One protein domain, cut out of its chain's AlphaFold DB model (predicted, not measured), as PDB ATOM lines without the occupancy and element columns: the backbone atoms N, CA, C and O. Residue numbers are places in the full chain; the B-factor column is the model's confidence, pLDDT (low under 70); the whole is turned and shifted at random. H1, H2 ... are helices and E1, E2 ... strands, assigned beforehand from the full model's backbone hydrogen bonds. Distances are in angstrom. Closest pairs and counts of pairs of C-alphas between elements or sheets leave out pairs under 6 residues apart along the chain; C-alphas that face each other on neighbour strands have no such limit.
ATOM      1  N   MET A 255      19.729 -13.316 -24.300       61.34
ATOM      2  CA  MET A 255      19.648 -13.392 -25.769       61.34
ATOM      3  C   MET A 255      18.974 -14.688 -26.270       61.34
ATOM      4  O   MET A 255      18.552 -14.766 -27.415       61.34
ATOM      5  N   SER A 256      18.871 -15.703 -25.408       67.00
ATOM      6  CA  SER A 256      18.241 -16.999 -25.670       67.00
ATOM      7  C   SER A 256      16.772 -17.087 -25.228       67.00
ATOM      8  O   SER A 256      16.254 -18.196 -25.118       67.00
ATOM      9  N   ALA A 257      16.133 -15.965 -24.877       79.31
ATOM     10  CA  ALA A 257      14.725 -15.953 -24.481       79.31
ATOM     11  C   ALA A 257      13.832 -16.475 -25.616       79.31
ATOM     12  O   ALA A 257      14.088 -16.203 -26.792       79.31
ATOM     13  N   SER A 258      12.779 -17.219 -25.273       85.44
ATOM     14  CA  SER A 258      11.811 -17.673 -26.279       85.44
ATOM     15  C   SER A 258      10.962 -16.505 -26.796       85.44
ATOM     16  O   SER A 258      10.808 -15.488 -26.115       85.44
ATOM     17  N   ASN A 259      10.358 -16.653 -27.979       88.00
ATOM     18  CA  ASN A 259       9.440 -15.646 -28.528       88.00
ATOM     19  C   ASN A 259       8.303 -15.316 -27.542       88.00
ATOM     20  O   ASN A 259       8.019 -14.142 -27.323       88.00
ATOM     21  N   LEU A 260       7.745 -16.319 -26.854       86.81
ATOM     22  CA  LEU A 260       6.743 -16.116 -25.807       86.81
ATOM     23  C   LEU A 260       7.255 -15.266 -24.629       86.81
ATOM     24  O   LEU A 260       6.522 -14.419 -24.112       86.81
ATOM     25  N   GLU A 261       8.493 -15.480 -24.173       89.12
ATOM     26  CA  GLU A 261       9.093 -14.682 -23.094       89.12
ATOM     27  C   GLU A 261       9.336 -13.233 -23.529       89.12
ATOM     28  O   GLU A 261       9.067 -12.299 -22.761       89.12
ATOM     29  N   LEU A 262       9.796 -13.042 -24.769       90.38
ATOM     30  CA  LEU A 262       9.969 -11.726 -25.380       90.38
ATOM     31  C   LEU A 262       8.625 -11.003 -25.515       90.38
ATOM     32  O   LEU A 262       8.510  -9.869 -25.050       90.38
ATOM     33  N   LEU A 263       7.602 -11.683 -26.040       90.50
ATOM     34  CA  LEU A 263       6.237 -11.177 -26.191       90.50
ATOM     35  C   LEU A 263       5.662 -10.740 -24.845       90.50
ATOM     36  O   LEU A 263       5.182  -9.615 -24.708       90.50
ATOM     37  N   LYS A 264       5.764 -11.605 -23.827       89.69
ATOM     38  CA  LYS A 264       5.320 -11.315 -22.460       89.69
ATOM     39  C   LYS A 264       6.009 -10.068 -21.907       89.69
ATOM     40  O   LYS A 264       5.345  -9.154 -21.422       89.69
ATOM     41  N   SER A 265       7.337 -10.004 -21.990       89.19
ATOM     42  CA  SER A 265       8.071  -8.834 -21.508       89.19
ATOM     43  C   SER A 265       7.753  -7.579 -22.319       89.19
ATOM     44  O   SER A 265       7.818  -6.462 -21.799       89.19
ATOM     45  N   GLY A 266       7.482  -7.724 -23.611       91.69
ATOM     46  CA  GLY A 266       7.190  -6.619 -24.505       91.69
ATOM     47  C   GLY A 266       5.842  -5.988 -24.221       91.69
ATOM     48  O   GLY A 266       5.785  -4.769 -24.087       91.69
ATOM     49  N   ILE A 267       4.795  -6.794 -24.017       91.00
ATOM     50  CA  ILE A 267       3.482  -6.264 -23.640       91.00
ATOM     51  C   ILE A 267       3.515  -5.621 -22.249       91.00
ATOM     52  O   ILE A 267       2.921  -4.568 -22.045       91.00
ATOM     53  N   GLU A 268       4.287  -6.174 -21.309       89.06
ATOM     54  CA  GLU A 268       4.516  -5.538 -20.007       89.06
ATOM     55  C   GLU A 268       5.114  -4.129 -20.147       89.06
ATOM     56  O   GLU A 268       4.649  -3.193 -19.492       89.06
ATOM     57  N   ASP A 269       6.144  -3.968 -20.985       89.12
ATOM     58  CA  ASP A 269       6.800  -2.673 -21.208       89.12
ATOM     59  C   ASP A 269       5.901  -1.701 -21.982       89.12
ATOM     60  O   ASP A 269       5.836  -0.522 -21.641       89.12
ATOM     61  N   TYR A 270       5.146  -2.211 -22.957       89.62
ATOM     62  CA  TYR A 270       4.165  -1.447 -23.721       89.62
ATOM     63  C   TYR A 270       3.100  -0.825 -22.814       89.62
ATOM     64  O   TYR A 270       2.881   0.386 -22.863       89.62
ATOM     65  N   VAL A 271       2.503  -1.619 -21.918       87.25
ATOM     66  CA  VAL A 271       1.512  -1.140 -20.939       87.25
ATOM     67  C   VAL A 271       2.127  -0.107 -19.995       87.25
ATOM     68  O   VAL A 271       1.549   0.948 -19.744       87.25
ATOM     69  N   LEU A 272       3.345  -0.370 -19.526       86.38
ATOM     70  CA  LEU A 272       4.097   0.522 -18.641       86.38
ATOM     71  C   LEU A 272       4.406   1.897 -19.219       86.38
ATOM     72  O   LEU A 272       4.552   2.865 -18.470       86.38
ATOM     73  N   LYS A 273       4.572   1.951 -20.535       87.19
ATOM     74  CA  LYS A 273       4.926   3.143 -21.297       87.19
ATOM     75  C   LYS A 273       3.706   3.768 -21.983       87.19
ATOM     76  O   LYS A 273       3.878   4.576 -22.892       87.19
ATOM     77  N   HIS A 274       2.490   3.399 -21.562       84.94
ATOM     78  CA  HIS A 274       1.222   3.847 -22.152       84.94
ATOM     79  C   HIS A 274       1.178   3.662 -23.670       84.94
ATOM     80  O   HIS A 274       1.001   4.614 -24.423       84.94
ATOM     81  N   GLY A 275       1.403   2.431 -24.116       82.94
ATOM     82  CA  GLY A 275       1.434   2.088 -25.529       82.94
ATOM     83  C   GLY A 275       2.713   2.527 -26.240       82.94
ATOM     84  O   GLY A 275       2.684   2.875 -27.415       82.94
ATOM     85  N   ASN A 276       3.843   2.548 -25.522       82.50
ATOM     86  CA  ASN A 276       5.122   3.102 -25.992       82.50
ATOM     87  C   ASN A 276       5.077   4.602 -26.354       82.50
ATOM     88  O   ASN A 276       5.940   5.088 -27.094       82.50
ATOM     89  N   ASN A 277       4.100   5.349 -25.829       81.38
ATOM     90  CA  ASN A 277       4.034   6.808 -25.962       81.38
ATOM     91  C   ASN A 277       5.055   7.517 -25.071       81.38
ATOM     92  O   ASN A 277       5.583   8.566 -25.439       81.38
ATOM     93  N   LEU A 278       5.383   6.923 -23.923       81.62
ATOM     94  CA  LEU A 278       6.459   7.390 -23.059       81.62
ATOM     95  C   LEU A 278       7.765   6.645 -23.359       81.62
ATOM     96  O   LEU A 278       7.772   5.441 -23.605       81.62
ATOM     97  N   SER A 279       8.893   7.353 -23.276       80.19
ATOM     98  CA  SER A 279      10.221   6.723 -23.322       80.19
ATOM     99  C   SER A 279      10.487   5.884 -22.073       80.19
ATOM    100  O   SER A 279      11.062   4.803 -22.142       80.19
ATOM    101  N   ASN A 280      10.011   6.364 -20.925       83.56
ATOM    102  CA  ASN A 280      10.166   5.720 -19.633       83.56
ATOM    103  C   ASN A 280       8.826   5.228 -19.092       83.56
ATOM    104  O   ASN A 280       7.751   5.675 -19.482       83.56
ATOM    105  N   LYS A 281       8.914   4.308 -18.139       85.75
ATOM    106  CA  LYS A 281       7.761   3.756 -17.431       85.75
ATOM    107  C   LYS A 281       7.043   4.864 -16.661       85.75
ATOM    108  O   LYS A 281       7.693   5.703 -16.037       85.75
ATOM    109  N   CYS A 282       5.715   4.847 -16.678       85.50
ATOM    110  CA  CYS A 282       4.922   5.830 -15.955       85.50
ATOM    111  C   CYS A 282       4.922   5.537 -14.449       85.50
ATOM    112  O   CYS A 282       4.218   4.646 -13.976       85.50
ATOM    113  N   ASN A 283       5.692   6.311 -13.681       84.38
ATOM    114  CA  ASN A 283       5.741   6.169 -12.221       84.38
ATOM    115  C   ASN A 283       4.430   6.593 -11.541       84.38
ATOM    116  O   ASN A 283       4.125   6.106 -10.457       84.38
ATOM    117  N   SER A 284       3.652   7.471 -12.179       82.62
ATOM    118  CA  SER A 284       2.366   7.934 -11.653       82.62
ATOM    119  C   SER A 284       1.312   6.826 -11.698       82.62
ATOM    120  O   SER A 284       0.630   6.581 -10.706       82.62
ATOM    121  N   CYS A 285       1.189   6.123 -12.827       80.44
ATOM    122  CA  CYS A 285       0.244   5.011 -12.970       80.44
ATOM    123  C   CYS A 285       0.734   3.728 -12.310       80.44
ATOM    124  O   CYS A 285      -0.082   2.899 -11.917       80.44
ATOM    125  N   PHE A 286       2.050   3.562 -12.182       78.88
ATOM    126  CA  PHE A 286       2.641   2.324 -11.705       78.88
ATOM    127  C   PHE A 286       3.706   2.543 -10.616       78.88
ATOM    128  O   PHE A 286       4.879   2.214 -10.830       78.88
ATOM    129  N   PRO A 287       3.319   3.061  -9.435       72.44
ATOM    130  CA  PRO A 287       4.251   3.356  -8.348       72.44
ATOM    131  C   PRO A 287       4.830   2.090  -7.695       72.44
ATOM    132  O   PRO A 287       5.959   2.115  -7.209       72.44
ATOM    133  N   SER A 288       4.091   0.972  -7.705       69.00
ATOM    134  CA  SER A 288       4.569  -0.334  -7.242       69.00
ATOM    135  C   SER A 288       4.425  -1.407  -8.329       69.00
ATOM    136  O   SER A 288       3.476  -1.438  -9.113       69.00
ATOM    137  N   TRP A 289       5.417  -2.296  -8.403       62.06
ATOM    138  CA  TRP A 289       5.478  -3.380  -9.393       62.06
ATOM    139  C   TRP A 289       4.528  -4.543  -9.077       62.06
ATOM    140  O   TRP A 289       4.224  -5.343  -9.956       62.06
ATOM    141  N   GLU A 290       4.055  -4.624  -7.836       60.97
ATOM    142  CA  GLU A 290       3.273  -5.746  -7.301       60.97
ATOM    143  C   GLU A 290       1.791  -5.710  -7.704       60.97
ATOM    144  O   GLU A 290       1.087  -6.708  -7.575       60.97
ATOM    145  N   GLN A 291       1.309  -4.585  -8.235       64.81
ATOM    146  CA  GLN A 291      -0.097  -4.392  -8.623       64.81
ATOM    147  C   GLN A 291      -0.439  -4.942 -10.015       64.81
ATOM    148  O   GLN A 291      -1.501  -4.642 -10.564       64.81
ATOM    149  N   ARG A 292       0.465  -5.720 -10.620       73.62
ATOM    150  CA  ARG A 292       0.320  -6.215 -11.990       73.62
ATOM    151  C   ARG A 292       0.466  -7.714 -12.074       73.62
ATOM    152  O   ARG A 292       1.295  -8.322 -11.400       73.62
ATOM    153  N   LYS A 293      -0.360  -8.308 -12.929       79.12
ATOM    154  CA  LYS A 293      -0.380  -9.747 -13.165       79.12
ATOM    155  C   LYS A 293      -0.261 -10.011 -14.641       79.12
ATOM    156  O   LYS A 293      -0.918  -9.366 -15.450       79.12
ATOM    157  N   VAL A 294       0.595 -10.967 -14.967       80.62
ATOM    158  CA  VAL A 294       0.939 -11.260 -16.350       80.62
ATOM    159  C   VAL A 294       0.837 -12.755 -16.565       80.62
ATOM    160  O   VAL A 294       1.539 -13.535 -15.916       80.62
ATOM    161  N   GLY A 295      -0.067 -13.138 -17.459       79.06
ATOM    162  CA  GLY A 295      -0.234 -14.499 -17.942       79.06
ATOM    163  C   GLY A 295       0.328 -14.628 -19.351       79.06
ATOM    164  O   GLY A 295       0.275 -13.683 -20.132       79.06
ATOM    165  N   SER A 296       0.861 -15.797 -19.681       81.62
ATOM    166  CA  SER A 296       1.278 -16.130 -21.042       81.62
ATOM    167  C   SER A 296       1.034 -17.611 -21.336       81.62
ATOM    168  O   SER A 296       0.956 -18.422 -20.403       81.62
ATOM    169  N   GLY A 297       0.892 -17.944 -22.618       77.62
ATOM    170  CA  GLY A 297       0.663 -19.301 -23.106       77.62
ATOM    171  C   GLY A 297       1.036 -19.459 -24.580       77.62
ATOM    172  O   GLY A 297       1.063 -18.485 -25.326       77.62
ATOM    173  N   GLU A 298       1.313 -20.693 -24.984       79.44
ATOM    174  CA  GLU A 298       1.656 -21.074 -26.357       79.44
ATOM    175  C   GLU A 298       0.832 -22.302 -26.763       79.44
ATOM    176  O   GLU A 298       0.565 -23.188 -25.946       79.44
ATOM    177  N   ALA A 299       0.427 -22.350 -28.028       73.25
ATOM    178  CA  ALA A 299      -0.156 -23.507 -28.682       73.25
ATOM    179  C   ALA A 299       0.557 -23.737 -30.019       73.25
ATOM    180  O   ALA A 299       0.788 -22.795 -30.772       73.25
ATOM    181  N   CYS A 300       0.872 -24.992 -30.331       69.31
ATOM    182  CA  CYS A 300       1.457 -25.387 -31.607       69.31
ATOM    183  C   CYS A 300       0.551 -26.396 -32.321       69.31
ATOM    184  O   CYS A 300      -0.031 -27.293 -31.703       69.31
ATOM    185  N   CYS A 301       0.424 -26.236 -33.635       68.44
ATOM    186  CA  CYS A 301      -0.153 -27.225 -34.532       68.44
ATOM    187  C   CYS A 301       0.942 -27.712 -35.475       68.44
ATOM    188  O   CYS A 301       1.559 -26.914 -36.180       68.44
ATOM    189  N   THR A 302       1.183 -29.020 -35.469       62.88
ATOM    190  CA  THR A 302       2.132 -29.667 -36.371       62.88
ATOM    191  C   THR A 302       1.346 -30.465 -37.397       62.88
ATOM    192  O   THR A 302       0.710 -31.463 -37.049       62.88
ATOM    193  N   ASP A 303       1.402 -30.052 -38.661       59.94
ATOM    194  CA  ASP A 303       0.972 -30.922 -39.749       59.94
ATOM    195  C   ASP A 303       2.155 -31.797 -40.179       59.94
ATOM    196  O   ASP A 303       3.073 -31.360 -40.880       59.94
ATOM    197  N   ASN A 304       2.126 -33.063 -39.755       52.97
ATOM    198  CA  ASN A 304       3.156 -34.052 -40.080       52.97
ATOM    199  C   ASN A 304       3.309 -34.306 -41.590       52.97
ATOM    200  O   ASN A 304       4.311 -34.894 -41.988       52.97
ATOM    201  N   ARG A 305       2.335 -33.916 -42.428       51.38
ATOM    202  CA  ARG A 305       2.402 -34.089 -43.887       51.38
ATOM    203  C   ARG A 305       3.117 -32.941 -44.586       51.38
ATOM    204  O   ARG A 305       3.750 -33.173 -45.610       51.38
ATOM    205  N   LEU A 306       3.016 -31.728 -44.044       50.28
ATOM    206  CA  LEU A 306       3.557 -30.515 -44.664       50.28
ATOM    207  C   LEU A 306       4.844 -30.016 -43.993       50.28
ATOM    208  O   LEU A 306       5.467 -29.095 -44.505       50.28
ATOM    209  N   HIS A 307       5.247 -30.605 -42.859       54.72
ATOM    210  CA  HIS A 307       6.330 -30.096 -42.001       54.72
ATOM    211  C   HIS A 307       6.118 -28.640 -41.543       54.72
ATOM    212  O   HIS A 307       7.051 -27.982 -41.087       54.72
ATOM    213  N   ILE A 308       4.883 -28.141 -41.629       58.19
ATOM    214  CA  ILE A 308       4.511 -26.798 -41.200       58.19
ATOM    215  C   ILE A 308       4.098 -26.876 -39.732       58.19
ATOM    216  O   ILE A 308       3.141 -27.564 -39.369       58.19
ATOM    217  N   GLU A 309       4.841 -26.167 -38.886       68.94
ATOM    218  CA  GLU A 309       4.515 -25.992 -37.473       68.94
ATOM    219  C   GLU A 309       4.028 -24.558 -37.258       68.94
ATOM    220  O   GLU A 309       4.818 -23.612 -37.279       68.94
ATOM    221  N   LEU A 310       2.714 -24.395 -37.103       75.50
ATOM    222  CA  LEU A 310       2.078 -23.113 -36.813       75.50
ATOM    223  C   LEU A 310       1.999 -22.929 -35.300       75.50
ATOM    224  O   LEU A 310       1.468 -23.779 -34.585       75.50
ATOM    225  N   VAL A 311       2.523 -21.810 -34.821       80.69
ATOM    226  CA  VAL A 311       2.567 -21.435 -33.410       80.69
ATOM    227  C   VAL A 311       1.607 -20.277 -33.172       80.69
ATOM    228  O   VAL A 311       1.453 -19.386 -34.007       80.69
ATOM    229  N   MET A 312       0.941 -20.313 -32.025       83.44
ATOM    230  CA  MET A 312       0.096 -19.260 -31.494       83.44
ATOM    231  C   MET A 312       0.521 -18.982 -30.055       83.44
ATOM    232  O   MET A 312       0.324 -19.806 -29.166       83.44
ATOM    233  N   GLU A 313       1.069 -17.805 -29.821       85.50
ATOM    234  CA  GLU A 313       1.436 -17.287 -28.513       85.50
ATOM    235  C   GLU A 313       0.414 -16.245 -28.064       85.50
ATOM    236  O   GLU A 313      -0.158 -15.505 -28.867       85.50
ATOM    237  N   ALA A 314       0.183 -16.175 -26.761       86.38
ATOM    238  CA  ALA A 314      -0.662 -15.165 -26.153       86.38
ATOM    239  C   ALA A 314      -0.027 -14.663 -24.858       86.38
ATOM    240  O   ALA A 314       0.522 -15.446 -24.078       86.38
ATOM    241  N   ALA A 315      -0.151 -13.365 -24.601       85.12
ATOM    242  CA  ALA A 315       0.155 -12.775 -23.308       85.12
ATOM    243  C   ALA A 315      -0.950 -11.799 -22.896       85.12
ATOM    244  O   ALA A 315      -1.504 -11.075 -23.720       85.12
ATOM    245  N   ILE A 316      -1.283 -11.813 -21.607       86.06
ATOM    246  CA  ILE A 316      -2.321 -10.976 -21.011       86.06
ATOM    247  C   ILE A 316      -1.708 -10.237 -19.832       86.06
ATOM    248  O   ILE A 316      -1.138 -10.869 -18.938       86.06
ATOM    249  N   VAL A 317      -1.849  -8.916 -19.814       85.62
ATOM    250  CA  VAL A 317      -1.448  -8.066 -18.691       85.62
ATOM    251  C   VAL A 317      -2.708  -7.518 -18.043       85.62
ATOM    252  O   VAL A 317      -3.553  -6.939 -18.717       85.62
ATOM    253  N   ILE A 318      -2.823  -7.695 -16.729       83.75
ATOM    254  CA  ILE A 318      -3.855  -7.062 -15.912       83.75
ATOM    255  C   ILE A 318      -3.173  -6.103 -14.949       83.75
ATOM    256  O   ILE A 318      -2.242  -6.485 -14.232       83.75
ATOM    257  N   SER A 319      -3.645  -4.863 -14.939       81.75
ATOM    258  CA  SER A 319      -3.092  -3.796 -14.116       81.75
ATOM    259  C   SER A 319      -4.192  -3.056 -13.386       81.75
ATOM    260  O   SER A 319      -5.191  -2.701 -14.002       81.75
ATOM    261  N   ASN A 320      -3.970  -2.745 -12.113       78.50
ATOM    262  CA  ASN A 320      -4.793  -1.764 -11.420       78.50
ATOM    263  C   ASN A 320      -4.140  -0.387 -11.591       78.50
ATOM    264  O   ASN A 320      -2.963  -0.228 -11.263       78.50
ATOM    265  N   ILE A 321      -4.870   0.592 -12.123       74.81
ATOM    266  CA  ILE A 321      -4.395   1.966 -12.305       74.81
ATOM    267  C   ILE A 321      -5.295   2.892 -11.492       74.81
ATOM    268  O   ILE A 321      -6.514   2.906 -11.640       74.81
ATOM    269  N   SER A 322      -4.680   3.687 -10.615       66.38
ATOM    270  CA  SER A 322      -5.415   4.653  -9.800       66.38
ATOM    271  C   SER A 322      -6.068   5.730 -10.670       66.38
ATOM    272  O   SER A 322      -5.389   6.443 -11.411       66.38
ATOM    273  N   MET A 323      -7.377   5.910 -10.487       61.31
ATOM    274  CA  MET A 323      -8.206   6.957 -11.105       61.31
ATOM    275  C   MET A 323      -7.785   8.394 -10.758       61.31
ATOM    276  O   MET A 323      -8.279   9.345 -11.357       61.31
ATOM    277  N   GLN A 324      -6.885   8.582  -9.790       56.88
ATOM    278  CA  GLN A 324      -6.453   9.913  -9.352       56.88
ATOM    279  C   GLN A 324      -5.520  10.615 -10.358       56.88
ATOM    280  O   GLN A 324      -5.318  11.822 -10.249       56.88
ATOM    281  N   ASN A 325      -4.989   9.898 -11.357       57.38
ATOM    282  CA  ASN A 325      -4.117  10.452 -12.397       57.38
ATOM    283  C   ASN A 325      -4.866  10.622 -13.726       57.38
ATOM    284  O   ASN A 325      -4.714   9.832 -14.656       57.38
ATOM    285  N   THR A 326      -5.652  11.694 -13.829       55.75
ATOM    286  CA  THR A 326      -6.497  12.026 -14.994       55.75
ATOM    287  C   THR A 326      -5.730  12.367 -16.280       55.75
ATOM    288  O   THR A 326      -6.339  12.641 -17.308       55.75
ATOM    289  N   THR A 327      -4.398  12.374 -16.263       59.81
ATOM    290  CA  THR A 327      -3.566  12.718 -17.430       59.81
ATOM    291  C   THR A 327      -3.063  11.505 -18.212       59.81
ATOM    292  O   THR A 327      -2.490  11.677 -19.282       59.81
ATOM    293  N   CYS A 328      -3.266  10.285 -17.705       65.31
ATOM    294  CA  CYS A 328      -2.706   9.050 -18.271       65.31
ATOM    295  C   CYS A 328      -3.794   8.081 -18.773       65.31
ATOM    296  O   CYS A 328      -3.677   6.863 -18.611       65.31
ATOM    297  N   PHE A 329      -4.884   8.618 -19.334       60.94
ATOM    298  CA  PHE A 329      -6.001   7.815 -19.834       60.94
ATOM    299  C   PHE A 329      -5.630   6.982 -21.064       60.94
ATOM    300  O   PHE A 329      -4.797   7.367 -21.882       60.94
ATOM    301  N   ARG A 330      -6.309   5.839 -21.197       62.38
ATOM    302  CA  ARG A 330      -6.327   5.051 -22.431       62.38
ATOM    303  C   ARG A 330      -7.210   5.703 -23.476       62.38
ATOM    304  O   ARG A 330      -8.269   6.231 -23.150       62.38
ATOM    305  N   GLU A 331      -6.820   5.505 -24.726       67.25
ATOM    306  CA  GLU A 331      -7.587   5.873 -25.913       67.25
ATOM    307  C   GLU A 331      -9.014   5.288 -25.901       67.25
ATOM    308  O   GLU A 331      -9.962   5.973 -26.270       67.25
ATOM    309  N   TYR A 332      -9.190   4.062 -25.379       71.19
ATOM    310  CA  TYR A 332     -10.459   3.315 -25.445       71.19
ATOM    311  C   TYR A 332     -11.169   3.096 -24.095       71.19
ATOM    312  O   TYR A 332     -12.042   2.234 -23.983       71.19
ATOM    313  N   GLY A 333     -10.820   3.859 -23.054       74.31
ATOM    314  CA  GLY A 333     -11.514   3.806 -21.760       74.31
ATOM    315  C   GLY A 333     -11.493   2.419 -21.094       74.31
ATOM    316  O   GLY A 333     -10.423   1.908 -20.760       74.31
ATOM    317  N   ASN A 334     -12.677   1.831 -20.874       73.44
ATOM    318  CA  ASN A 334     -12.872   0.521 -20.232       73.44
ATOM    319  C   ASN A 334     -12.794  -0.673 -21.203       73.44
ATOM    320  O   ASN A 334     -12.971  -1.817 -20.778       73.44
ATOM    321  N   LYS A 335     -12.554  -0.425 -22.495       86.00
ATOM    322  CA  LYS A 335     -12.397  -1.480 -23.498       86.00
ATOM    323  C   LYS A 335     -10.963  -1.999 -23.523       86.00
ATOM    324  O   LYS A 335     -10.007  -1.274 -23.233       86.00
ATOM    325  N   THR A 336     -10.808  -3.254 -23.920       86.69
ATOM    326  CA  THR A 336      -9.498  -3.890 -24.082       86.69
ATOM    327  C   THR A 336      -9.143  -4.004 -25.550       86.69
ATOM    328  O   THR A 336      -9.800  -4.741 -26.278       86.69
ATOM    329  N   GLU A 337      -8.081  -3.319 -25.972       89.00
ATOM    330  CA  GLU A 337      -7.475  -3.555 -27.282       89.00
ATOM    331  C   GLU A 337      -6.824  -4.941 -27.317       89.00
ATOM    332  O   GLU A 337      -6.060  -5.314 -26.418       89.00
ATOM    333  N   VAL A 338      -7.137  -5.701 -28.366       90.25
ATOM    334  CA  VAL A 338      -6.466  -6.961 -28.676       90.25
ATOM    335  C   VAL A 338      -5.428  -6.699 -29.753       90.25
ATOM    336  O   VAL A 338      -5.744  -6.526 -30.929       90.25
ATOM    337  N   LEU A 339      -4.164  -6.702 -29.348       93.44
ATOM    338  CA  LEU A 339      -3.041  -6.568 -30.260       93.44
ATOM    339  C   LEU A 339      -2.777  -7.916 -30.921       93.44
ATOM    340  O   LEU A 339      -2.579  -8.921 -30.240       93.44
ATOM    341  N   TYR A 340      -2.768  -7.943 -32.248       91.12
ATOM    342  CA  TYR A 340      -2.572  -9.171 -33.003       91.12
ATOM    343  C   TYR A 340      -1.369  -9.046 -33.936       91.12
ATOM    344  O   TYR A 340      -1.218  -8.073 -34.675       91.12
ATOM    345  N   PHE A 341      -0.507 -10.054 -33.884       91.81
ATOM    346  CA  PHE A 341       0.673 -10.178 -34.718       91.81
ATOM    347  C   PHE A 341       0.567 -11.446 -35.549       91.81
ATOM    348  O   PHE A 341       0.303 -12.527 -35.020       91.81
ATOM    349  N   LYS A 342       0.839 -11.323 -36.844       86.75
ATOM    350  CA  LYS A 342       1.024 -12.456 -37.743       86.75
ATOM    351  C   LYS A 342       2.429 -12.410 -38.319       86.75
ATOM    352  O   LYS A 342       2.837 -11.373 -38.834       86.75
ATOM    353  N   ASP A 343       3.161 -13.514 -38.204       86.44
ATOM    354  CA  ASP A 343       4.524 -13.668 -38.715       86.44
ATOM    355  C   ASP A 343       5.414 -12.462 -38.341       86.44
ATOM    356  O   ASP A 343       6.082 -11.864 -39.184       86.44
ATOM    357  N   PHE A 344       5.413 -12.074 -37.057       90.38
ATOM    358  CA  PHE A 344       6.161 -10.928 -36.515       90.38
ATOM    359  C   PHE A 344       5.805  -9.552 -37.120       90.38
ATOM    360  O   PHE A 344       6.660  -8.669 -37.192       90.38
ATOM    361  N   SER A 345       4.558  -9.352 -37.549       90.19
ATOM    362  CA  SER A 345       4.023  -8.062 -38.004       90.19
ATOM    363  C   SER A 345       2.666  -7.784 -37.349       90.19
ATOM    364  O   SER A 345       1.824  -8.682 -37.360       90.19
ATOM    365  N   PRO A 346       2.396  -6.569 -36.828       91.69
ATOM    366  CA  PRO A 346       1.059  -6.136 -36.467       91.69
ATOM    367  C   PRO A 346       0.127  -6.298 -37.659       91.69
ATOM    368  O   PRO A 346       0.479  -5.933 -38.785       91.69
ATOM    369  N   CYS A 347      -1.058  -6.838 -37.415       87.00
ATOM    370  CA  CYS A 347      -2.127  -6.870 -38.400       87.00
ATOM    371  C   CYS A 347      -3.486  -6.961 -37.709       87.00
ATOM    372  O   CYS A 347      -3.577  -7.210 -36.506       87.00
ATOM    373  N   THR A 348      -4.552  -6.802 -38.486       86.31
ATOM    374  CA  THR A 348      -5.911  -7.044 -38.006       86.31
ATOM    375  C   THR A 348      -6.042  -8.490 -37.531       86.31
ATOM    376  O   THR A 348      -5.494  -9.422 -38.135       86.31
ATOM    377  N   ILE A 349      -6.763  -8.679 -36.430       81.81
ATOM    378  CA  ILE A 349      -7.058 -10.003 -35.895       81.81
ATOM    379  C   ILE A 349      -7.842 -10.837 -36.915       81.81
ATOM    380  O   ILE A 349      -8.705 -10.342 -37.641       81.81
ATOM    381  N   SER A 350      -7.564 -12.139 -36.971       77.62
ATOM    382  CA  SER A 350      -8.348 -13.030 -37.825       77.62
ATOM    383  C   SER A 350      -9.745 -13.264 -37.237       77.62
ATOM    384  O   SER A 350      -9.896 -13.436 -36.027       77.62
ATOM    385  N   GLN A 351     -10.761 -13.412 -38.092       77.44
ATOM    386  CA  GLN A 351     -12.118 -13.767 -37.648       77.44
ATOM    387  C   GLN A 351     -12.165 -15.082 -36.854       77.44
ATOM    388  O   GLN A 351     -12.995 -15.255 -35.963       77.44
ATOM    389  N   SER A 352     -11.254 -16.019 -37.136       72.25
ATOM    390  CA  SER A 352     -11.124 -17.243 -36.339       72.25
ATOM    391  C   SER A 352     -10.662 -16.963 -34.905       72.25
ATOM    392  O   SER A 352     -11.230 -17.512 -33.963       72.25
ATOM    393  N   SER A 353      -9.707 -16.048 -34.732       77.62
ATOM    394  CA  SER A 353      -9.213 -15.613 -33.426       77.62
ATOM    395  C   SER A 353     -10.266 -14.791 -32.677       77.62
ATOM    396  O   SER A 353     -10.429 -14.982 -31.476       77.62
ATOM    397  N   VAL A 354     -11.049 -13.956 -33.372       78.19
ATOM    398  CA  VAL A 354     -12.198 -13.239 -32.782       78.19
ATOM    399  C   VAL A 354     -13.233 -14.224 -32.245       78.19
ATOM    400  O   VAL A 354     -13.591 -14.168 -31.071       78.19
ATOM    401  N   LYS A 355     -13.666 -15.190 -33.065       78.56
ATOM    402  CA  LYS A 355     -14.607 -16.239 -32.638       78.56
ATOM    403  C   LYS A 355     -14.061 -17.057 -31.472       78.56
ATOM    404  O   LYS A 355     -14.815 -17.425 -30.575       78.56
ATOM    405  N   ALA A 356     -12.756 -17.328 -31.465       75.00
ATOM    406  CA  ALA A 356     -12.101 -17.995 -30.350       75.00
ATOM    407  C   ALA A 356     -12.219 -17.170 -29.060       75.00
ATOM    408  O   ALA A 356     -12.651 -17.722 -28.052       75.00
ATOM    409  N   LEU A 357     -11.940 -15.862 -29.100       79.38
ATOM    410  CA  LEU A 357     -12.104 -14.965 -27.950       79.38
ATOM    411  C   LEU A 357     -13.559 -14.894 -27.467       79.38
ATOM    412  O   LEU A 357     -13.798 -14.938 -26.265       79.38
ATOM    413  N   GLN A 358     -14.528 -14.848 -28.384       80.31
ATOM    414  CA  GLN A 358     -15.962 -14.869 -28.050       80.31
ATOM    415  C   GLN A 358     -16.399 -16.185 -27.406       80.31
ATOM    416  O   GLN A 358     -17.311 -16.204 -26.587       80.31
ATOM    417  N   SER A 359     -15.767 -17.293 -27.796       77.19
ATOM    418  CA  SER A 359     -16.111 -18.617 -27.284       77.19
ATOM    419  C   SER A 359     -15.589 -18.882 -25.875       77.19
ATOM    420  O   SER A 359     -16.070 -19.807 -25.233       77.19
ATOM    421  N   ILE A 360     -14.623 -18.106 -25.376       76.88
ATOM    422  CA  ILE A 360     -14.094 -18.301 -24.025       76.88
ATOM    423  C   ILE A 360     -15.209 -18.036 -23.009       76.88
ATOM    424  O   ILE A 360     -15.862 -16.994 -23.037       76.88
ATOM    425  N   ASP A 361     -15.395 -18.966 -22.070       77.38
ATOM    426  CA  ASP A 361     -16.279 -18.758 -20.924       77.38
ATOM    427  C   ASP A 361     -15.625 -17.810 -19.907       77.38
ATOM    428  O   ASP A 361     -15.125 -18.212 -18.854       77.38
ATOM    429  N   TRP A 362     -15.611 -16.524 -20.255       80.12
ATOM    430  CA  TRP A 362     -15.074 -15.450 -19.426       80.12
ATOM    431  C   TRP A 362     -15.737 -15.398 -18.043       80.12
ATOM    432  O   TRP A 362     -15.075 -15.034 -17.069       80.12
ATOM    433  N   LYS A 363     -17.004 -15.830 -17.927       80.25
ATOM    434  CA  LYS A 363     -17.781 -15.764 -16.679       80.25
ATOM    435  C   LYS A 363     -17.201 -16.665 -15.604       80.25
ATOM    436  O   LYS A 363     -17.095 -16.250 -14.452       80.25
ATOM    437  N   THR A 364     -16.753 -17.859 -15.987       75.94
ATOM    438  CA  THR A 364     -16.027 -18.772 -15.089       75.94
ATOM    439  C   THR A 364     -14.739 -18.141 -14.551       75.94
ATOM    440  O   THR A 364     -14.286 -18.474 -13.455       75.94
ATOM    441  N   TYR A 365     -14.180 -17.178 -15.281       67.88
ATOM    442  CA  TYR A 365     -13.016 -16.409 -14.866       67.88
ATOM    443  C   TYR A 365     -13.365 -15.090 -14.184       67.88
ATOM    444  O   TYR A 365     -12.442 -14.371 -13.850       67.88
ATOM    445  N   GLY A 366     -14.638 -14.769 -13.936       75.94
ATOM    446  CA  GLY A 366     -15.044 -13.519 -13.286       75.94
ATOM    447  C   GLY A 366     -15.048 -12.294 -14.206       75.94
ATOM    448  O   GLY A 366     -15.020 -11.169 -13.716       75.94
ATOM    449  N   LEU A 367     -15.077 -12.494 -15.526       82.88
ATOM    450  CA  LEU A 367     -15.228 -11.435 -16.523       82.88
ATOM    451  C   LEU A 367     -16.506 -11.670 -17.332       82.88
ATOM    452  O   LEU A 367     -16.818 -12.794 -17.705       82.88
ATOM    453  N   ASN A 368     -17.247 -10.613 -17.642       85.44
ATOM    454  CA  ASN A 368     -18.412 -10.708 -18.518       85.44
ATOM    455  C   ASN A 368     -18.099  -9.967 -19.814       85.44
ATOM    456  O   ASN A 368     -17.900  -8.758 -19.792       85.44
ATOM    457  N   LEU A 369     -18.017 -10.688 -20.931       86.56
ATOM    458  CA  LEU A 369     -17.838 -10.074 -22.244       86.56
ATOM    459  C   LEU A 369     -19.204  -9.589 -22.747       86.56
ATOM    460  O   LEU A 369     -20.083 -10.412 -22.995       86.56
ATOM    461  N   GLY A 370     -19.371  -8.275 -22.883       86.75
ATOM    462  CA  GLY A 370     -20.583  -7.647 -23.418       86.75
ATOM    463  C   GLY A 370     -20.595  -7.595 -24.945       86.75
ATOM    464  O   GLY A 370     -21.651  -7.672 -25.567       86.75
ATOM    465  N   GLY A 371     -19.416  -7.531 -25.566       89.12
ATOM    466  CA  GLY A 371     -19.299  -7.514 -27.018       89.12
ATOM    467  C   GLY A 371     -17.866  -7.392 -27.513       89.12
ATOM    468  O   GLY A 371     -16.920  -7.253 -26.739       89.12
ATOM    469  N   ILE A 372     -17.720  -7.453 -28.834       88.81
ATOM    470  CA  ILE A 372     -16.481  -7.117 -29.533       88.81
ATOM    471  C   ILE A 372     -16.814  -6.031 -30.543       88.81
ATOM    472  O   ILE A 372     -17.754  -6.188 -31.324       88.81
ATOM    473  N   VAL A 373     -16.044  -4.948 -30.519       88.12
ATOM    474  CA  VAL A 373     -16.166  -3.828 -31.449       88.12
ATOM    475  C   VAL A 373     -14.925  -3.787 -32.325       88.12
ATOM    476  O   VAL A 373     -13.804  -3.782 -31.822       88.12
ATOM    477  N   GLU A 374     -15.131  -3.761 -33.637       84.06
ATOM    478  CA  GLU A 374     -14.086  -3.483 -34.620       84.06
ATOM    479  C   GLU A 374     -14.230  -2.019 -35.057       84.06
ATOM    480  O   GLU A 374     -15.280  -1.620 -35.558       84.06
ATOM    481  N   GLN A 375     -13.195  -1.212 -34.824       77.44
ATOM    482  CA  GLN A 375     -13.144   0.201 -35.194       77.44
ATOM    483  C   GLN A 375     -11.756   0.512 -35.758       77.44
ATOM    484  O   GLN A 375     -10.765   0.228 -35.098       77.44
ATOM    485  N   ASP A 376     -11.681   1.089 -36.960       73.38
ATOM    486  CA  ASP A 376     -10.426   1.559 -37.574       73.38
ATOM    487  C   ASP A 376      -9.295   0.503 -37.582       73.38
ATOM    488  O   ASP A 376      -8.159   0.773 -37.204       73.38
ATOM    489  N   ASP A 377      -9.616  -0.737 -37.983       75.75
ATOM    490  CA  ASP A 377      -8.721  -1.913 -37.959       75.75
ATOM    491  C   ASP A 377      -8.231  -2.341 -36.548       75.75
ATOM    492  O   ASP A 377      -7.436  -3.278 -36.412       75.75
ATOM    493  N   VAL A 378      -8.757  -1.728 -35.483       84.81
ATOM    494  CA  VAL A 378      -8.556  -2.099 -34.077       84.81
ATOM    495  C   VAL A 378      -9.718  -2.966 -33.602       84.81
ATOM    496  O   VAL A 378     -10.884  -2.684 -33.876       84.81
ATOM    497  N   THR A 379      -9.421  -4.032 -32.858       89.31
ATOM    498  CA  THR A 379     -10.453  -4.868 -32.224       89.31
ATOM    499  C   THR A 379     -10.420  -4.701 -30.712       89.31
ATOM    500  O   THR A 379      -9.387  -4.853 -30.057       89.31
ATOM    501  N   LEU A 380     -11.590  -4.365 -30.176       91.56
ATOM    502  CA  LEU A 380     -11.816  -3.984 -28.796       91.56
ATOM    503  C   LEU A 380     -12.785  -4.973 -28.145       91.56
ATOM    504  O   LEU A 380     -13.879  -5.206 -28.657       91.56
ATOM    505  N   LEU A 381     -12.405  -5.533 -27.002       89.88
ATOM    506  CA  LEU A 381     -13.310  -6.296 -26.146       89.88
ATOM    507  C   LEU A 381     -14.018  -5.339 -25.189       89.88
ATOM    508  O   LEU A 381     -13.368  -4.575 -24.471       89.88
ATOM    509  N   GLU A 382     -15.345  -5.398 -25.176       91.12
ATOM    510  CA  GLU A 382     -16.181  -4.648 -24.247       91.12
ATOM    511  C   GLU A 382     -16.593  -5.543 -23.087       91.12
ATOM    512  O   GLU A 382     -17.184  -6.608 -23.279       91.12
ATOM    513  N   TRP A 383     -16.293  -5.096 -21.873       88.25
ATOM    514  CA  TRP A 383     -16.580  -5.840 -20.655       88.25
ATOM    515  C   TRP A 383     -17.786  -5.245 -19.921       88.25
ATOM    516  O   TRP A 383     -17.877  -4.032 -19.728       88.25
ATOM    517  N   GLU A 384     -18.701  -6.096 -19.464       88.56
ATOM    518  CA  GLU A 384     -19.829  -5.696 -18.623       88.56
ATOM    519  C   GLU A 384     -19.394  -5.596 -17.160       88.56
ATOM    520  O   GLU A 384     -18.733  -6.495 -16.636       88.56
ATOM    521  N   ASN A 385     -19.830  -4.531 -16.481       80.56
ATOM    522  CA  ASN A 385     -19.572  -4.297 -15.055       80.56
ATOM    523  C   ASN A 385     -18.081  -4.369 -14.680       80.56
ATOM    524  O   ASN A 385     -17.731  -4.735 -13.559       80.56
ATOM    525  N   PHE A 386     -17.199  -4.046 -15.628       79.44
ATOM    526  CA  PHE A 386     -15.764  -4.118 -15.416       79.44
ATOM    527  C   PHE A 386     -15.292  -2.965 -14.523       79.44
ATOM    528  O   PHE A 386     -15.680  -1.818 -14.784       79.44
ATOM    529  N   PRO A 387     -14.489  -3.233 -13.473       75.88
ATOM    530  CA  PRO A 387     -14.002  -2.190 -12.581       75.88
ATOM    531  C   PRO A 387     -13.261  -1.109 -13.359       75.88
ATOM    532  O   PRO A 387     -12.430  -1.402 -14.217       75.88
ATOM    533  N   THR A 388     -13.557   0.151 -13.056       74.81
ATOM    534  CA  THR A 388     -12.992   1.278 -13.802       74.81
ATOM    535  C   THR A 388     -11.491   1.441 -13.549       74.81
ATOM    536  O   THR A 388     -10.784   1.949 -14.412       74.81
ATOM    537  N   ASP A 389     -10.997   0.991 -12.395       75.25
ATOM    538  CA  ASP A 389      -9.595   1.051 -11.970       75.25
ATOM    539  C   ASP A 389      -8.756  -0.155 -12.416       75.25
ATOM    540  O   ASP A 389      -7.560  -0.221 -12.125       75.25
ATOM    541  N   THR A 390      -9.359  -1.126 -13.104       77.81
ATOM    542  CA  THR A 390      -8.675  -2.315 -13.608       77.81
ATOM    543  C   THR A 390      -8.555  -2.229 -15.122       77.81
ATOM    544  O   THR A 390      -9.455  -1.771 -15.816       77.81
ATOM    545  N   HIS A 391      -7.428  -2.687 -15.654       81.88
ATOM    546  CA  HIS A 391      -7.135  -2.678 -17.081       81.88
ATOM    547  C   HIS A 391      -6.641  -4.042 -17.528       81.88
ATOM    548  O   HIS A 391      -5.843  -4.668 -16.831       81.88
ATOM    549  N   ILE A 392      -7.096  -4.470 -18.707       85.12
ATOM    550  CA  ILE A 392      -6.650  -5.695 -19.372       85.12
ATOM    551  C   ILE A 392      -6.057  -5.312 -20.722       85.12
ATOM    552  O   ILE A 392      -6.649  -4.525 -21.463       85.12
ATOM    553  N   ASP A 393      -4.914  -5.909 -21.029       87.75
ATOM    554  CA  ASP A 393      -4.245  -5.874 -22.323       87.75
ATOM    555  C   ASP A 393      -4.020  -7.288 -22.804       87.75
ATOM    556  O   ASP A 393      -3.540  -8.132 -22.044       87.75
ATOM    557  N   ILE A 394      -4.348  -7.539 -24.065       89.81
ATOM    558  CA  ILE A 394      -4.202  -8.853 -24.673       89.81
ATOM    559  C   ILE A 394      -3.345  -8.692 -25.914       89.81
ATOM    560  O   ILE A 394      -3.662  -7.899 -26.797       89.81
ATOM    561  N   VAL A 395      -2.276  -9.479 -25.993       93.31
ATOM    562  CA  VAL A 395      -1.506  -9.650 -27.218       93.31
ATOM    563  C   VAL A 395      -1.550 -11.100 -27.666       93.31
ATOM    564  O   VAL A 395      -1.432 -12.029 -26.866       93.31
ATOM    565  N   LEU A 396      -1.723 -11.274 -28.967       88.75
ATOM    566  CA  LEU A 396      -1.796 -12.535 -29.677       88.75
ATOM    567  C   LEU A 396      -0.743 -12.525 -30.786       88.75
ATOM    568  O   LEU A 396      -0.633 -11.545 -31.519       88.75
ATOM    569  N   HIS A 397       0.016 -13.604 -30.932       89.62
ATOM    570  CA  HIS A 397       1.057 -13.717 -31.947       89.62
ATOM    571  C   HIS A 397       1.003 -15.085 -32.619       89.62
ATOM    572  O   HIS A 397       1.258 -16.103 -31.989       89.62
ATOM    573  N   SER A 398       0.676 -15.107 -33.908       85.62
ATOM    574  CA  SER A 398       0.644 -16.322 -34.715       85.62
ATOM    575  C   SER A 398       1.759 -16.306 -35.750       85.62
ATOM    576  O   SER A 398       1.897 -15.331 -36.484       85.62
ATOM    577  N   TYR A 399       2.555 -17.366 -35.831       84.25
ATOM    578  CA  TYR A 399       3.658 -17.451 -36.785       84.25
ATOM    579  C   TYR A 399       4.049 -18.896 -37.071       84.25
ATOM    580  O   TYR A 399       3.806 -19.801 -36.275       84.25
ATOM    581  N   HIS A 400       4.710 -19.115 -38.200       79.00
ATOM    582  CA  HIS A 400       5.286 -20.414 -38.528       79.00
ATOM    583  C   HIS A 400       6.650 -20.580 -37.848       79.00
ATOM    584  O   HIS A 400       7.539 -19.743 -38.014       79.00
ATOM    585  N   LYS A 401       6.834 -21.660 -37.078       71.50
ATOM    586  CA  LYS A 401       8.073 -21.927 -36.324       71.50
ATOM    587  C   LYS A 401       9.263 -22.166 -37.242       71.50
ATOM    588  O   LYS A 401      10.360 -21.676 -36.993       71.50
ATOM    589  N   GLN A 402       9.020 -22.893 -38.326       61.31
ATOM    590  CA  GLN A 402       9.875 -22.860 -39.499       61.31
ATOM    591  C   GLN A 402       9.358 -21.709 -40.350       61.31
ATOM    592  O   GLN A 402       8.474 -21.891 -41.185       61.31
ATOM    593  N   TYR A 403       9.868 -20.502 -40.096       46.59
ATOM    594  CA  TYR A 403       9.738 -19.444 -41.091       46.59
ATOM    595  C   TYR A 403      10.273 -20.036 -42.394       46.59
ATOM    596  O   TYR A 403      11.324 -20.682 -42.309       46.59
ATOM    597  N   PRO A 404       9.584 -19.918 -43.545       43.53
ATOM    598  CA  PRO A 404      10.093 -20.494 -44.774       43.53
ATOM    599  C   PRO A 404      11.489 -19.923 -44.969       43.53
ATOM    600  O   PRO A 404      11.673 -18.750 -45.298       43.53
ATOM    601  N   ALA A 405      12.494 -20.758 -44.693       33.88
ATOM    602  CA  ALA A 405      13.821 -20.518 -45.182       33.88
ATOM    603  C   ALA A 405      13.604 -20.296 -46.672       33.88
ATOM    604  O   ALA A 405      12.785 -20.995 -47.275       33.88
ATOM    605  N   LEU A 420      -9.035 -28.335 -38.464       27.86
ATOM    606  CA  LEU A 420      -8.676 -28.857 -37.133       27.86
ATOM    607  C   LEU A 420      -8.607 -27.768 -36.043       27.86
ATOM    608  O   LEU A 420      -8.128 -26.658 -36.258       27.86
ATOM    609  N   LYS A 421      -9.125 -28.107 -34.851       27.94
ATOM    610  CA  LYS A 421      -9.211 -27.260 -33.643       27.94
ATOM    611  C   LYS A 421      -8.150 -27.678 -32.604       27.94
ATOM    612  O   LYS A 421      -8.061 -28.864 -32.297       27.94
ATOM    613  N   HIS A 422      -7.425 -26.728 -32.004       37.19
ATOM    614  CA  HIS A 422      -6.335 -26.929 -31.025       37.19
ATOM    615  C   HIS A 422      -6.569 -26.201 -29.681       37.19
ATOM    616  O   HIS A 422      -7.609 -25.600 -29.482       37.19
ATOM    617  N   VAL A 423      -5.671 -26.328 -28.701       30.70
ATOM    618  CA  VAL A 423      -5.904 -26.077 -27.259       30.70
ATOM    619  C   VAL A 423      -4.835 -25.131 -26.672       30.70
ATOM    620  O   VAL A 423      -3.668 -25.307 -27.000       30.70
ATOM    621  N   PHE A 424      -5.201 -24.201 -25.770       36.59
ATOM    622  CA  PHE A 424      -4.266 -23.318 -25.036       36.59
ATOM    623  C   PHE A 424      -3.816 -23.910 -23.689       36.59
ATOM    624  O   PHE A 424      -4.592 -24.562 -23.006       36.59
ATOM    625  N   LEU A 425      -2.598 -23.610 -23.236       32.22
ATOM    626  CA  LEU A 425      -2.162 -23.838 -21.851       32.22
ATOM    627  C   LEU A 425      -1.791 -22.486 -21.225       32.22
ATOM    628  O   LEU A 425      -0.926 -21.788 -21.745       32.22
ATOM    629  N   PHE A 426      -2.433 -22.114 -20.112       35.16
ATOM    630  CA  PHE A 426      -2.122 -20.892 -19.352       35.16
ATOM    631  C   PHE A 426      -1.422 -21.226 -18.028       35.16
ATOM    632  O   PHE A 426      -1.746 -22.220 -17.372       35.16
ATOM    633  N   SER A 427      -0.486 -20.370 -17.608       35.75
ATOM    634  CA  SER A 427       0.233 -20.503 -16.332       35.75
ATOM    635  C   SER A 427      -0.506 -19.879 -15.128       35.75
ATOM    636  O   SER A 427      -1.287 -18.935 -15.236       35.75
ATOM    637  N   LEU A 428      -0.246 -20.454 -13.948       29.31
ATOM    638  CA  LEU A 428      -1.135 -20.555 -12.777       29.31
ATOM    639  C   LEU A 428      -1.390 -19.300 -11.915       29.31
ATOM    640  O   LEU A 428      -2.196 -19.365 -10.991       29.31
ATOM    641  N   ASN A 429      -0.772 -18.150 -12.198       37.03
ATOM    642  CA  ASN A 429      -0.959 -16.937 -11.376       37.03
ATOM    643  C   ASN A 429      -2.176 -16.081 -11.783       37.03
ATOM    644  O   ASN A 429      -2.563 -15.163 -11.060       37.03
ATOM    645  N   PHE A 430      -2.786 -16.391 -12.930       40.09
ATOM    646  CA  PHE A 430      -3.871 -15.633 -13.558       40.09
ATOM    647  C   PHE A 430      -5.237 -15.830 -12.869       40.09
ATOM    648  O   PHE A 430      -5.923 -14.861 -12.551       40.09
ATOM    649  N   LEU A 431      -5.607 -17.078 -12.556       38.97
ATOM    650  CA  LEU A 431      -6.959 -17.442 -12.096       38.97
ATOM    651  C   LEU A 431      -7.260 -17.044 -10.647       38.97
ATOM    652  O   LEU A 431      -8.399 -16.741 -10.298       38.97
ATOM    653  N   TYR A 432      -6.235 -17.017  -9.797       36.84
ATOM    654  CA  TYR A 432      -6.394 -16.723  -8.374       36.84
ATOM    655  C   TYR A 432      -6.851 -15.277  -8.111       36.84
ATOM    656  O   TYR A 432      -7.549 -15.016  -7.137       36.84
ATOM    657  N   TYR A 433      -6.490 -14.332  -8.985       41.69
ATOM    658  CA  TYR A 433      -6.783 -12.912  -8.779       41.69
ATOM    659  C   TYR A 433      -8.170 -12.485  -9.229       41.69
ATOM    660  O   TYR A 433      -8.825 -11.710  -8.541       41.69
ATOM    661  N   ILE A 434      -8.628 -12.976 -10.379       41.88
ATOM    662  CA  ILE A 434      -9.930 -12.550 -10.891       41.88
ATOM    663  C   ILE A 434     -11.052 -13.099  -9.994       41.88
ATOM    664  O   ILE A 434     -12.063 -12.438  -9.764       41.88
ATOM    665  N   TYR A 435     -10.813 -14.252  -9.361       37.72
ATOM    666  CA  TYR A 435     -11.670 -14.762  -8.294       37.72
ATOM    667  C   TYR A 435     -11.631 -13.904  -7.013       37.72
ATOM    668  O   TYR A 435     -12.632 -13.842  -6.304       37.72
ATOM    669  N   SER A 436     -10.510 -13.236  -6.706       39.94
ATOM    670  CA  SER A 436     -10.401 -12.348  -5.537       39.94
ATOM    671  C   SER A 436     -10.928 -10.933  -5.773       39.94
ATOM    672  O   SER A 436     -11.183 -10.242  -4.802       39.94
ATOM    673  N   LEU A 437     -11.055 -10.487  -7.027       40.19
ATOM    674  CA  LEU A 437     -11.615  -9.170  -7.369       40.19
ATOM    675  C   LEU A 437     -13.153  -9.138  -7.319       40.19
ATOM    676  O   LEU A 437     -13.735  -8.069  -7.189       40.19
ATOM    677  N   ASN A 438     -13.806 -10.299  -7.433       37.75
ATOM    678  CA  ASN A 438     -15.268 -10.437  -7.480       37.75
ATOM    679  C   ASN A 438     -15.888 -10.935  -6.157       37.75
ATOM    680  O   ASN A 438     -17.025 -11.410  -6.135       37.75
ATOM    681  N   LYS A 439     -15.135 -10.860  -5.058       32.94
ATOM    682  CA  LYS A 439     -15.606 -11.048  -3.682       32.94
ATOM    683  C   LYS A 439     -15.200  -9.840  -2.865       32.94
ATOM    684  O   LYS A 439     -15.978  -9.503  -1.949       32.94
TER     685      LYS A 439
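AT A GLANCE: This is residues 255 to 405 and 420 to 439 of the 439 residues of an uncharacterized protein of Glycine max (UniProt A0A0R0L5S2). A long, twisted sheet of six strands curls across the domain, with the long strands E1, E2 and E6 making its length and helix H1 covering them on one face. The shorter strands E3, E5 and E4 continue the sheet as it turns, and the small helices H2, H3 and H4 lie away from H1, H3 and H4 farthest from the mean of the C-alphas. The printed part has 171 residues, with four named helices and six named strands in the order H1, E1, E2, E3, H2, H3, E4, E5, E6, H4. The sheet runs E1, E2, E6, E3, E5, E4 and is mixed, and the class is mixed, helices and strands. The whole is compact, with a radius of gyration of the C-alphas of 16.7 A, and elongated, with spans of 56 by 36 by 34 A.

HOW THE PARTS SIT: H1, residues 259 to 272, is on the sheet at a height over the sheet of 8.3 A. It lies over E2, residues 308 to 320, over E6, residues 390 to 400, and only just over E1, residues 292 to 303, on which 3 of its C-alphas fall. On the local plane H1 and E2 stand at 27 degrees, and H1 runs, only just, along the strands; the closest C-alphas of the two are those of Lys 264 and Ala 315, 5.4 A apart. H1 and the sheet make two layers, a helix on one face of a sheet. E1 and E2 form an antiparallel hairpin, with N 297 and O 314 at 2.9 A. E2 and E6 are antiparallel too, with N 313 and O 397 at 2.8 A. E6 is parallel to E3, residues 336 to 342, at 12 degrees, with N 341 and O 396 at 2.8 A. E3 is staggered: residues 338 to 342 pair with E6, and residues 336 to 337 pair with E5, residues 378 to 384, antiparallel, with N 336 and O 381 at 2.9 A. E5 forms a hairpin with the edge strand E4, residues 368 to 375, with N 380 and O 373 at 2.8 A. H2, residues 351 to 359, is on the sheet at a height of 6.8 A, only just over none of the strands, with 2 of its C-alphas falling on E3. H3, residues 362 to 365, is only just not on the sheet, with 4 pairs of C-alphas within 10 A. E3, H2, H3 and E4 make a split strand-helix-strand unit, two strands running the same way with E5 between them, and its crossover is right-handed. H4, residues 431 to 437, only grazes the sheet; it only just touches H3, with 3 pairs of C-alphas within 8 A, the closest those of Tyr 365 and Ile 434, 6.3 A apart. H1 is apart from H2, H3 and H4. In H1 and H2 every O i to N i+4 pair is within hydrogen-bond range, in H4 2 of 3, and H3 is too short for such a pair.

IN THESE COORDINATES: H1 begins at C-alpha 259, (9.440, -15.646, -28.528), and is 19.7 A long. E1 measures 37.2 A, E2 40.0 A and E6 33.8 A, while E3 measures 19.3 A, E4 20.6 A and E5 19.5 A. E2 ends at C-alpha 320, (-4.793, -1.764, -11.420). H2 is 12.1 A, H3 5.1 A and H4 10.6 A long, and H4 ends at C-alpha 437, (-11.615, -9.170, -7.369).

THE WHOLE: The C-alphas of Arg 305 and Gln 324, the two farthest apart, are 56.6 A apart. Residues 406 to 419 are not printed, and C-alphas 405 and 420 are 25.3 A apart across the cut. The links from H1 to E1 and from E2 to E3 are long. Mean pLDDT of the printed part is 73.4; 51 residues are under 70, among them residues 300 to 309, 322 to 331 and 420 to 439.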